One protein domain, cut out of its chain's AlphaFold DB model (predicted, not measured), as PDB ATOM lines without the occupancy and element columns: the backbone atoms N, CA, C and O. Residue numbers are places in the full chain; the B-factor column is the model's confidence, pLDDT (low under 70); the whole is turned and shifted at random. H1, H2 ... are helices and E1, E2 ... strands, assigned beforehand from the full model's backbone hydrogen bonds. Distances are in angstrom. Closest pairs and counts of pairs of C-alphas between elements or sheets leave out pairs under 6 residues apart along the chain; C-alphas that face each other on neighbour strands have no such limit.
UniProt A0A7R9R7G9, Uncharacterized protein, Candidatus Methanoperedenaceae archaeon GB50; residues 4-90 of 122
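AT A GLANCE: This is residues 4 to 90 of the 122 residues of an uncharacterized protein of Candidatus Methanoperedenaceae archaeon GB50 (UniProt A0A7R9R7G9). A long, twisted two-stranded arm, the hairpin of E1 and E2, runs into a small body in which the far end of E2 joins the short strands E3 and E4, and H1 covers one face of this end of the sheet. After H1 the stretch 74 to 90, with no named element, loops back past the E4 edge of the sheet. The printed part has 87 residues, with four named strands and one named helix in the order E1, E2, E3, E4, H1; the sheet runs E1, E2, E3, E4, antiparallel throughout, and the class is mixed, helices and strands. The whole is only just loose, close to extended, with a radius of gyration of the C-alphas of 17.6 A, and it spans 57 by 28 by 25 A, the arm making much of the length.

HOW THE PARTS SIT: E1, residues 4 to 15, and E2, residues 21 to 34, form a hairpin, with directions at 155 degrees; N 12 and O 24 are 2.9 A apart, within hydrogen-bond range. E2 is staggered: it pairs with E1 over residues 21 to 31 and with E3, residues 40 to 44, over residues 31 to 34. E2 and E3 are a hairpin at 159 degrees, with N 33 and O 42 at 2.8 A. E3 and E4, residues 49 to 53, are a hairpin at 173 degrees, with N 43 and O 50 at 2.9 A. The four strands form a meander, each the antiparallel neighbour of the one before. E1 and E4 are the edge strands, and E1 is apart from E3 and E4. The sheet is twisted, its C-alphas lying up to 4.0 A off its best plane. H1, residues 59 to 73, is on one face of the sheet, making two layers, a helix over a sheet, at a height over the sheet of 10.4 A. It lies over E3 and E4, and only just not over E2, on which 2 of its C-alphas fall. It runs slantwise to the strands, at 34 degrees to E3 on the local plane. The closest C-alphas of E4 and H1 are those of Ile 51 and Ile 66, 7.7 A apart. Every O i to N i+4 pair in H1 is within hydrogen-bond range.

IN THESE COORDINATES: E1 begins at C-alpha 4 (148.065, 162.817, 154.171) and is 33.0 A long from first to last C-alpha. E2 is 40.3 A long and ends at C-alpha 34 (150.517, 164.458, 143.527). E3 measures 13.5 A and E4 13.4 A. H1 is 21.5 A long and ends at C-alpha 73 (153.596, 151.920, 151.729).

THE WHOLE: The C-alphas farthest apart are those of Asn 19 and Leu 57, at 57.5 A. The printed part has no cut, and its links between named elements are tight. The mean pLDDT of the printed part is 75.5; residues 4 to 28 and residue 78 are under 70.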
ATOM      1  N   TYR A   4     148.763 163.826 153.389       52.53
ATOM      2  CA  TYR A   4     148.065 162.817 154.171       52.53
ATOM      3  C   TYR A   4     146.778 163.442 154.709       52.53
ATOM      4  O   TYR A   4     146.836 164.423 155.453       52.53
ATOM      5  N   ASN A   5     145.633 162.904 154.303       55.47
ATOM      6  CA  ASN A   5     144.349 163.269 154.883       55.47
ATOM      7  C   ASN A   5     143.976 162.161 155.869       55.47
ATOM      8  O   ASN A   5     143.788 161.017 155.460       55.47
ATOM      9  N   GLU A   6     143.896 162.485 157.165       50.50
ATOM     10  CA  GLU A   6     143.376 161.532 158.147       50.50
ATOM     11  C   GLU A   6     141.982 161.061 157.723       50.50
ATOM     12  O   GLU A   6     141.121 161.864 157.353       50.50
ATOM     13  N   GLY A   7     141.799 159.742 157.766       52.28
ATOM     14  CA  GLY A   7     140.629 159.065 157.234       52.28
ATOM     15  C   GLY A   7     139.303 159.607 157.758       52.28
ATOM     16  O   GLY A   7     139.131 159.813 158.965       52.28
ATOM     17  N   GLN A   8     138.341 159.797 156.853       52.59
ATOM     18  CA  GLN A   8     136.976 160.135 157.240       52.59
ATOM     19  C   GLN A   8     136.348 158.952 157.997       52.59
ATOM     20  O   GLN A   8     136.562 157.782 157.680       52.59
ATOM     21  N   LEU A   9     135.611 159.261 159.065       48.59
ATOM     22  CA  LEU A   9     134.825 158.275 159.803       48.59
ATOM     23  C   LEU A   9     133.557 157.977 159.001       48.59
ATOM     24  O   LEU A   9     132.603 158.753 159.045       48.59
ATOM     25  N   GLU A  10     133.528 156.844 158.310       51.19
ATOM     26  CA  GLU A  10     132.305 156.333 157.708       51.19
ATOM     27  C   GLU A  10     131.523 155.526 158.750       51.19
ATOM     28  O   GLU A  10     132.020 154.594 159.390       51.19
ATOM     29  N   THR A  11     130.271 155.921 158.967       47.28
ATOM     30  CA  THR A  11     129.347 155.185 159.832       47.28
ATOM     31  C   THR A  11     128.443 154.354 158.940       47.28
ATOM     32  O   THR A  11     127.638 154.907 158.197       47.28
ATOM     33  N   VAL A  12     128.579 153.032 159.014       54.31
ATOM     34  CA  VAL A  12     127.741 152.094 158.266       54.31
ATOM     35  C   VAL A  12     126.806 151.401 159.248       54.31
ATOM     36  O   VAL A  12     127.239 150.725 160.184       54.31
ATOM     37  N   GLU A  13     125.503 151.577 159.054       51.75
ATOM     38  CA  GLU A  13     124.491 150.835 159.800       51.75
ATOM     39  C   GLU A  13     124.206 149.509 159.100       51.75
ATOM     40  O   GLU A  13     123.858 149.481 157.920       51.75
ATOM     41  N   VAL A  14     124.354 148.402 159.826       56.88
ATOM     42  CA  VAL A  14     124.094 147.062 159.294       56.88
ATOM     43  C   VAL A  14     122.974 146.413 160.105       56.88
ATOM     44  O   VAL A  14     123.045 146.348 161.335       56.88
ATOM     45  N   MET A  15     121.940 145.920 159.416       51.81
ATOM     46  CA  MET A  15     120.891 145.095 160.025       51.81
ATOM     47  C   MET A  15     121.318 143.627 159.998       51.81
ATOM     48  O   MET A  15     121.503 143.057 158.925       51.81
ATOM     49  N   MET A  16     121.470 143.013 161.174       51.19
ATOM     50  CA  MET A  16     121.887 141.607 161.322       51.19
ATOM     51  C   MET A  16     120.747 140.685 161.792       51.19
ATOM     52  O   MET A  16     120.982 139.596 162.300       51.19
ATOM     53  N   GLY A  17     119.496 141.104 161.597       52.06
ATOM     54  CA  GLY A  17     118.295 140.340 161.932       52.06
ATOM     55  C   GLY A  17     117.074 141.252 162.014       52.06
ATOM     56  O   GLY A  17     117.212 142.472 161.943       52.06
ATOM     57  N   ALA A  18     115.879 140.678 162.188       64.75
ATOM     58  CA  ALA A  18     114.627 141.444 162.193       64.75
ATOM     59  C   ALA A  18     114.566 142.538 163.280       64.75
ATOM     60  O   ALA A  18     113.799 143.477 163.119       64.75
ATOM     61  N   ASN A  19     115.378 142.434 164.344       57.25
ATOM     62  CA  ASN A  19     115.405 143.368 165.478       57.25
ATOM     63  C   ASN A  19     116.828 143.686 166.000       57.25
ATOM     64  O   ASN A  19     116.965 144.155 167.128       57.25
ATOM     65  N   GLU A  20     117.894 143.439 165.228       47.12
ATOM     66  CA  GLU A  20     119.268 143.786 165.634       47.12
ATOM     67  C   GLU A  20     119.893 144.792 164.660       47.12
ATOM     68  O   GLU A  20     120.277 144.451 163.537       47.12
ATOM     69  N   GLN A  21     120.016 146.039 165.119       51.47
ATOM     70  CA  GLN A  21     120.723 147.112 164.425       51.47
ATOM     71  C   GLN A  21     122.094 147.286 165.078       51.47
ATOM     72  O   GLN A  21     122.194 147.554 166.277       51.47
ATOM     73  N   LYS A  22     123.166 147.116 164.300       59.91
ATOM     74  CA  LYS A  22     124.532 147.346 164.775       59.91
ATOM     75  C   LYS A  22     125.171 148.448 163.943       59.91
ATOM     76  O   LYS A  22     125.278 148.342 162.724       59.91
ATOM     77  N   THR A  23     125.616 149.505 164.610       49.34
ATOM     78  CA  THR A  23     126.394 150.576 163.983       49.34
ATOM     79  C   THR A  23     127.857 150.150 163.922       49.34
ATOM     80  O   THR A  23     128.497 149.970 164.959       49.34
ATOM     81  N   ILE A  24     128.398 149.991 162.716       60.59
ATOM     82  CA  ILE A  24     129.827 149.776 162.496       60.59
ATOM     83  C   ILE A  24     130.437 151.130 162.138       60.59
ATOM     84  O   ILE A  24     130.024 151.784 161.184       60.59
ATOM     85  N   ARG A  25     131.418 151.574 162.924       52.16
ATOM     86  CA  ARG A  25     132.238 152.744 162.589       52.16
ATOM     87  C   ARG A  25     133.491 152.243 161.891       52.16
ATOM     88  O   ARG A  25     134.271 151.522 162.512       52.16
ATOM     89  N   ARG A  26     133.674 152.606 160.627       58.47
ATOM     90  CA  ARG A  26     134.861 152.275 159.843       58.47
ATOM     91  C   ARG A  26     135.623 153.567 159.572       58.47
ATOM     92  O   ARG A  26     135.044 154.570 159.177       58.47
ATOM     93  N   ARG A  27     136.919 153.572 159.864       59.34
ATOM     94  CA  ARG A  27     137.813 154.667 159.486       59.34
ATOM     95  C   ARG A  27     138.516 154.217 158.213       59.34
ATOM     96  O   ARG A  27     139.221 153.214 158.266       59.34
ATOM     97  N   SER A  28     138.297 154.915 157.106       65.38
ATOM     98  CA  SER A  28     138.978 154.630 155.841       65.38
ATOM     99  C   SER A  28     140.153 155.589 155.686       65.38
ATOM    100  O   SER A  28     139.950 156.798 155.582       65.38
ATOM    101  N   GLU A  29     141.379 155.079 155.706       72.94
ATOM    102  CA  GLU A  29     142.573 155.889 155.449       72.94
ATOM    103  C   GLU A  29     142.739 156.095 153.940       72.94
ATOM    104  O   GLU A  29     142.654 155.142 153.167       72.94
ATOM    105  N   THR A  30     142.956 157.345 153.527       82.56
ATOM    106  CA  THR A  30     143.192 157.705 152.123       82.56
ATOM    107  C   THR A  30     144.535 158.407 151.981       82.56
ATOM    108  O   THR A  30     144.820 159.353 152.721       82.56
ATOM    109  N   PHE A  31     145.335 157.998 151.002       82.62
ATOM    110  CA  PHE A  31     146.630 158.601 150.702       82.62
ATOM    111  C   PHE A  31     146.626 159.210 149.301       82.62
ATOM    112  O   PHE A  31     146.362 158.519 148.317       82.62
ATOM    113  N   ASP A  32     146.977 160.495 149.213       87.44
ATOM    114  CA  ASP A  32     147.066 161.234 147.956       87.44
ATOM    115  C   ASP A  32     148.490 161.740 147.701       87.44
ATOM    116  O   ASP A  32     149.029 162.601 148.409       87.44
ATOM    117  N   PHE A  33     149.086 161.251 146.615       87.19
ATOM    118  CA  PHE A  33     150.403 161.659 146.140       87.19
ATOM    119  C   PHE A  33     150.260 162.354 144.794       87.19
ATOM    120  O   PHE A  33     149.963 161.715 143.788       87.19
ATOM    121  N   LYS A  34     150.487 163.667 144.762       88.25
ATOM    122  CA  LYS A  34     150.517 164.458 143.527       88.25
ATOM    123  C   LYS A  34     151.905 165.038 143.314       88.25
ATOM    124  O   LYS A  34     152.536 165.493 144.272       88.25
ATOM    125  N   ASN A  35     152.379 165.025 142.069       86.50
ATOM    126  CA  ASN A  35     153.568 165.793 141.708       86.50
ATOM    127  C   ASN A  35     153.253 167.303 141.690       86.50
ATOM    128  O   ASN A  35     152.095 167.712 141.717       86.50
ATOM    129  N   GLU A  36     154.286 168.147 141.655       85.81
ATOM    130  CA  GLU A  36     154.123 169.609 141.736       85.81
ATOM    131  C   GLU A  36     153.298 170.196 140.585       85.81
ATOM    132  O   GLU A  36     152.646 171.222 140.748       85.81
ATOM    133  N   GLN A  37     153.332 169.552 139.419       88.31
ATOM    134  CA  GLN A  37     152.612 169.988 138.225       88.31
ATOM    135  C   GLN A  37     151.193 169.405 138.139       88.31
ATOM    136  O   GLN A  37     150.500 169.664 137.158       88.31
ATOM    137  N   GLU A  38     150.782 168.601 139.124       86.88
ATOM    138  CA  GLU A  38     149.519 167.854 139.162       86.88
ATOM    139  C   GLU A  38     149.250 167.015 137.897       86.88
ATOM    140  O   GLU A  38     148.110 166.795 137.495       86.88
ATOM    141  N   THR A  39     150.312 166.525 137.252       90.19
ATOM    142  CA  THR A  39     150.217 165.662 136.064       90.19
ATOM    143  C   THR A  39     150.375 164.183 136.372       90.19
ATOM    144  O   THR A  39     150.138 163.348 135.502       90.19
ATOM    145  N   GLU A  40     150.854 163.859 137.567       90.81
ATOM    146  CA  GLU A  40     150.996 162.502 138.087       90.81
ATOM    147  C   GLU A  40     150.288 162.479 139.441       90.81
ATOM    148  O   GLU A  40     150.609 163.282 140.325       90.81
ATOM    149  N   TRP A  41     149.320 161.582 139.589       91.25
ATOM    150  CA  TRP A  41     148.531 161.426 140.800       91.25
ATOM    151  C   TRP A  41     148.405 159.948 141.150       91.25
ATOM    152  O   TRP A  41     148.056 159.126 140.306       91.25
ATOM    153  N   ILE A  42     148.704 159.614 142.400       90.12
ATOM    154  CA  ILE A  42     148.419 158.312 142.984       90.12
ATOM    155  C   ILE A  42     147.455 158.523 144.141       90.12
ATOM    156  O   ILE A  42     147.744 159.301 145.050       90.12
ATOM    157  N   HIS A  43     146.333 157.821 144.082       89.19
ATOM    158  CA  HIS A  43     145.330 157.776 145.130       89.19
ATOM    159  C   HIS A  43     145.223 156.352 145.654       89.19
ATOM    160  O   HIS A  43     145.193 155.402 144.870       89.19
ATOM    161  N   ILE A  44     145.189 156.202 146.969       86.62
ATOM    162  CA  ILE A  44     145.096 154.903 147.624       86.62
ATOM    163  C   ILE A  44     144.043 155.010 148.704       86.62
ATOM    164  O   ILE A  44     144.152 155.865 149.582       86.62
ATOM    165  N   ASP A  45     143.063 154.124 148.644       85.81
ATOM    166  CA  ASP A  45     142.077 153.923 149.690       85.81
ATOM    167  C   ASP A  45     141.990 152.429 150.045       85.81
ATOM    168  O   ASP A  45     142.756 151.591 149.564       85.81
ATOM    169  N   GLU A  46     141.054 152.084 150.922       81.25
ATOM    170  CA  GLU A  46     140.847 150.708 151.374       81.25
ATOM    171  C   GLU A  46     140.343 149.737 150.292       81.25
ATOM    172  O   GLU A  46     140.352 148.523 150.505       81.25
ATOM    173  N   ASN A  47     139.886 150.244 149.147       83.12
ATOM    174  CA  ASN A  47     139.255 149.473 148.081       83.12
ATOM    175  C   ASN A  47     140.121 149.404 146.817       83.12
ATOM    176  O   ASN A  47     140.007 148.443 146.048       83.12
ATOM    177  N   ALA A  48     140.947 150.418 146.558       86.62
ATOM    178  CA  ALA A  48     141.668 150.548 145.307       86.62
ATOM    179  C   ALA A  48     142.939 151.404 145.404       86.62
ATOM    180  O   ALA A  48     143.105 152.285 146.242       86.62
ATOM    181  N   ILE A  49     143.820 151.158 144.434       87.38
ATOM    182  CA  ILE A  49     144.942 152.027 144.090       87.38
ATOM    183  C   ILE A  49     144.650 152.598 142.702       87.38
ATOM    184  O   ILE A  49     144.487 151.842 141.739       87.38
ATOM    185  N   TRP A  50     144.595 153.922 142.585       89.69
ATOM    186  CA  TRP A  50     144.471 154.633 141.316       89.69
ATOM    187  C   TRP A  50     145.762 155.364 140.998       89.69
ATOM    188  O   TRP A  50     146.374 155.986 141.860       89.69
ATOM    189  N   ILE A  51     146.174 155.277 139.738       90.31
ATOM    190  CA  ILE A  51     147.408 155.883 139.248       90.31
ATOM    191  C   ILE A  51     147.058 156.589 137.949       90.31
ATOM    192  O   ILE A  51     146.751 155.946 136.944       90.31
ATOM    193  N   GLU A  52     147.077 157.913 137.985       91.06
ATOM    194  CA  GLU A  52     146.743 158.779 136.867       91.06
ATOM    195  C   GLU A  52     147.988 159.539 136.409       91.06
ATOM    196  O   GLU A  52     148.699 160.154 137.206       91.06
ATOM    197  N   VAL A  53     148.264 159.492 135.105       90.88
ATOM    198  CA  VAL A  53     149.352 160.248 134.480       90.88
ATOM    199  C   VAL A  53     148.807 160.950 133.245       90.88
ATOM    200  O   VAL A  53     148.611 160.325 132.204       90.88
ATOM    201  N   SER A  54     148.572 162.258 133.350       89.25
ATOM    202  CA  SER A  54     148.040 163.076 132.252       89.25
ATOM    203  C   SER A  54     149.108 163.462 131.224       89.25
ATOM    204  O   SER A  54     148.796 163.721 130.063       89.25
ATOM    205  N   LYS A  55     150.389 163.454 131.618       86.06
ATOM    206  CA  LYS A  55     151.541 163.637 130.721       86.06
ATOM    207  C   LYS A  55     152.447 162.413 130.744       86.06
ATOM    208  O   LYS A  55     153.482 162.395 131.406       86.06
ATOM    209  N   TYR A  56     152.041 161.377 130.020       86.12
ATOM    210  CA  TYR A  56     152.831 160.158 129.898       86.12
ATOM    211  C   TYR A  56     154.107 160.404 129.081       86.12
ATOM    212  O   TYR A  56     154.045 160.905 127.961       86.12
ATOM    213  N   LEU A  57     155.263 160.037 129.640       86.69
ATOM    214  CA  LEU A  57     156.566 160.200 128.980       86.69
ATOM    215  C   LEU A  57     157.165 158.867 128.531       86.69
ATOM    216  O   LEU A  57     157.622 158.743 127.399       86.69
ATOM    217  N   SER A  58     157.200 157.874 129.422       90.19
ATOM    218  CA  SER A  58     157.734 156.545 129.123       90.19
ATOM    219  C   SER A  58     157.248 155.505 130.125       90.19
ATOM    220  O   SER A  58     156.884 155.829 131.261       90.19
ATOM    221  N   PHE A  59     157.311 154.238 129.714       87.88
ATOM    222  CA  PHE A  59     156.923 153.117 130.564       87.88
ATOM    223  C   PHE A  59     157.844 152.994 131.778       87.88
ATOM    224  O   PHE A  59     157.367 152.787 132.886       87.88
ATOM    225  N   GLU A  60     159.151 153.198 131.599       92.50
ATOM    226  CA  GLU A  60     160.117 153.116 132.698       92.50
ATOM    227  C   GLU A  60     159.844 154.149 133.793       92.50
ATOM    228  O   GLU A  60     159.908 153.831 134.981       92.50
ATOM    229  N   ARG A  61     159.476 155.381 133.416       88.00
ATOM    230  CA  ARG A  61     159.115 156.415 134.392       88.00
ATOM    231  C   ARG A  61     157.829 156.051 135.130       88.00
ATOM    232  O   ARG A  61     157.788 156.153 136.353       88.00
ATOM    233  N   PHE A  62     156.817 155.587 134.400       88.06
ATOM    234  CA  PHE A  62     155.554 155.131 134.978       88.06
ATOM    235  C   PHE A  62     155.766 153.964 135.951       88.06
ATOM    236  O   PHE A  62     155.350 154.024 137.103       88.06
ATOM    237  N   ARG A  63     156.510 152.938 135.532       89.31
ATOM    238  CA  ARG A  63     156.863 151.780 136.356       89.31
ATOM    239  C   ARG A  63     157.625 152.186 137.613       89.31
ATOM    240  O   ARG A  63     157.337 151.664 138.688       89.31
ATOM    241  N   LYS A  64     158.585 153.108 137.490       89.81
ATOM    242  CA  LYS A  64     159.348 153.622 138.632       89.81
ATOM    243  C   LYS A  64     158.434 154.310 139.647       89.81
ATOM    244  O   LYS A  64     158.556 154.023 140.829       89.81
ATOM    245  N   LEU A  65     157.505 155.149 139.185       86.38
ATOM    246  CA  LEU A  65     156.530 155.834 140.036       86.38
ATOM    247  C   LEU A  65     155.668 154.831 140.827       86.38
ATOM    248  O   LEU A  65     155.567 154.947 142.046       86.38
ATOM    249  N   ILE A  66     155.110 153.823 140.146       84.31
ATOM    250  CA  ILE A  66     154.314 152.764 140.789       84.31
ATOM    251  C   ILE A  66     155.142 152.051 141.856       84.31
ATOM    252  O   ILE A  66     154.703 151.897 142.993       84.31
ATOM    253  N   LYS A  67     156.351 151.620 141.480       86.56
ATOM    254  CA  LYS A  67     157.230 150.861 142.365       86.56
ATOM    255  C   LYS A  67     157.589 151.654 143.618       86.56
ATOM    256  O   LYS A  67     157.511 151.099 144.703       86.56
ATOM    257  N   THR A  68     157.916 152.938 143.479       85.38
ATOM    258  CA  THR A  68     158.223 153.799 144.627       85.38
ATOM    259  C   THR A  68     157.067 153.849 145.623       85.38
ATOM    260  O   THR A  68     157.307 153.698 146.810       85.38
ATOM    261  N   VAL A  69     155.821 154.011 145.172       80.88
ATOM    262  CA  VAL A  69     154.692 154.111 146.112       80.88
ATOM    263  C   VAL A  69     154.341 152.769 146.754       80.88
ATOM    264  O   VAL A  69     154.084 152.729 147.955       80.88
ATOM    265  N   ILE A  70     154.368 151.672 145.992       79.69
ATOM    266  CA  ILE A  70     154.109 150.333 146.542       79.69
ATOM    267  C   ILE A  70     155.176 149.950 147.575       79.69
ATOM    268  O   ILE A  70     154.824 149.452 148.643       79.69
ATOM    269  N   ASP A  71     156.455 150.195 147.263       83.62
ATOM    270  CA  ASP A  71     157.569 149.857 148.152       83.62
ATOM    271  C   ASP A  71     157.505 150.685 149.456       83.62
ATOM    272  O   ASP A  71     157.704 150.130 150.532       83.62
ATOM    273  N   GLU A  72     157.181 151.984 149.387       81.19
ATOM    274  CA  GLU A  72     157.133 152.859 150.577       81.19
ATOM    275  C   GLU A  72     155.937 152.594 151.496       81.19
ATOM    276  O   GLU A  72     156.034 152.744 152.712       81.19
ATOM    277  N   LEU A  73     154.793 152.199 150.936       75.38
ATOM    278  CA  LEU A  73     153.596 151.920 151.729       75.38
ATOM    279  C   LEU A  73     153.536 150.479 152.244       75.38
ATOM    280  O   LEU A  73     152.600 150.138 152.965       75.38
ATOM    281  N   ASN A  74     154.517 149.643 151.878       76.75
ATOM    282  CA  ASN A  74     154.573 148.219 152.210       76.75
ATOM    283  C   ASN A  74     153.214 147.522 152.003       76.75
ATOM    284  O   ASN A  74     152.728 146.789 152.866       76.75
ATOM    285  N   LEU A  75     152.558 147.827 150.877       72.12
ATOM    286  CA  LEU A  75     151.209 147.345 150.609       72.12
ATOM    287  C   LEU A  75     151.249 145.852 150.299       72.12
ATOM    288  O   LEU A  75     151.761 145.428 149.262       72.12
ATOM    289  N   GLU A  76     150.657 145.062 151.186       70.62
ATOM    290  CA  GLU A  76     150.412 143.640 150.983       70.62
ATOM    291  C   GLU A  76     148.941 143.427 150.620       70.62
ATOM    292  O   GLU A  76     148.036 143.906 151.305       70.62
ATOM    293  N   GLY A  77     148.672 142.710 149.530       70.00
ATOM    294  CA  GLY A  77     147.301 142.428 149.124       70.00
ATOM    295  C   GLY A  77     147.190 141.782 147.752       70.00
ATOM    296  O   GLY A  77     148.081 141.893 146.911       70.00
ATOM    297  N   ASN A  78     146.062 141.112 147.523       68.06
ATOM    298  CA  ASN A  78     145.695 140.588 146.214       68.06
ATOM    299  C   ASN A  78     144.633 141.488 145.593       68.06
ATOM    300  O   ASN A  78     143.570 141.707 146.172       68.06
ATOM    301  N   SER A  79     144.907 141.976 144.388       72.75
ATOM    302  CA  SER A  79     143.908 142.674 143.591       72.75
ATOM    303  C   SER A  79     143.028 141.662 142.857       72.75
ATOM    304  O   SER A  79     143.527 140.802 142.132       72.75
ATOM    305  N   ALA A  80     141.710 141.797 142.996       80.44
ATOM    306  CA  ALA A  80     140.758 141.058 142.169       80.44
ATOM    307  C   ALA A  80     140.698 141.589 140.723       80.44
ATOM    308  O   ALA A  80     140.218 140.894 139.827       80.44
ATOM    309  N   ARG A  81     141.148 142.829 140.482       82.88
ATOM    310  CA  ARG A  81     141.029 143.511 139.190       82.88
ATOM    311  C   ARG A  81     142.164 144.504 138.959       82.88
ATOM    312  O   ARG A  81     142.324 145.470 139.699       82.88
ATOM    313  N   LEU A  82     142.852 144.341 137.833       84.00
ATOM    314  CA  LEU A  82     143.728 145.361 137.264       84.00
ATOM    315  C   LEU A  82     143.022 146.024 136.076       84.00
ATOM    316  O   LEU A  82     142.587 145.345 135.149       84.00
ATOM    317  N   GLY A  83     142.889 147.349 136.111       84.88
ATOM    318  CA  GLY A  83     142.351 148.142 135.007       84.88
ATOM    319  C   GLY A  83     143.407 149.094 134.462       84.88
ATOM    320  O   GLY A  83     144.011 149.836 135.229       84.88
ATOM    321  N   LEU A  84     143.604 149.098 133.143       84.38
ATOM    322  CA  LEU A  84     144.418 150.094 132.450       84.38
ATOM    323  C   LEU A  84     143.514 150.903 131.523       84.38
ATOM    324  O   LEU A  84     142.830 150.337 130.670       84.38
ATOM    325  N   ARG A  85     143.515 152.227 131.686       85.00
ATOM    326  CA  ARG A  85     142.770 153.143 130.821       85.00
ATOM    327  C   ARG A  85     143.738 154.131 130.192       85.00
ATOM    328  O   ARG A  85     144.360 154.918 130.893       85.00
ATOM    329  N   TYR A  86     143.826 154.101 128.868       81.50
ATOM    330  CA  TYR A  86     144.489 155.141 128.095       81.50
ATOM    331  C   TYR A  86     143.423 156.062 127.508       81.50
ATOM    332  O   TYR A  86     142.489 155.596 126.854       81.50
ATOM    333  N   ILE A  87     143.535 157.361 127.779       81.31
ATOM    334  CA  ILE A  87     142.628 158.376 127.244       81.31
ATOM    335  C   ILE A  87     143.456 159.255 126.313       81.31
ATOM    336  O   ILE A  87     144.272 160.046 126.776       81.31
ATOM    337  N   ASN A  88     143.253 159.103 125.005       77.75
ATOM    338  CA  ASN A  88     143.791 160.038 124.024       77.75
ATOM    339  C   ASN A  88     142.720 161.084 123.716       77.75
ATOM    340  O   ASN A  88     141.658 160.736 123.199       77.75
ATOM    341  N   GLN A  89     142.972 162.346 124.052       73.75
ATOM    342  CA  GLN A  89     142.051 163.431 123.737       73.75
ATOM    343  C   GLN A  89     142.460 164.060 122.406       73.75
ATOM    344  O   GLN A  89     143.476 164.745 122.316       73.75
ATOM    345  N   ILE A  90     141.662 163.817 121.369       77.12
ATOM    346  CA  ILE A  90     141.822 164.467 120.068       77.12
ATOM    347  C   ILE A  90     140.942 165.716 120.076       77.12
ATOM    348  O   ILE A  90     139.720 165.615 120.165       77.12
TER     349      ILE A  90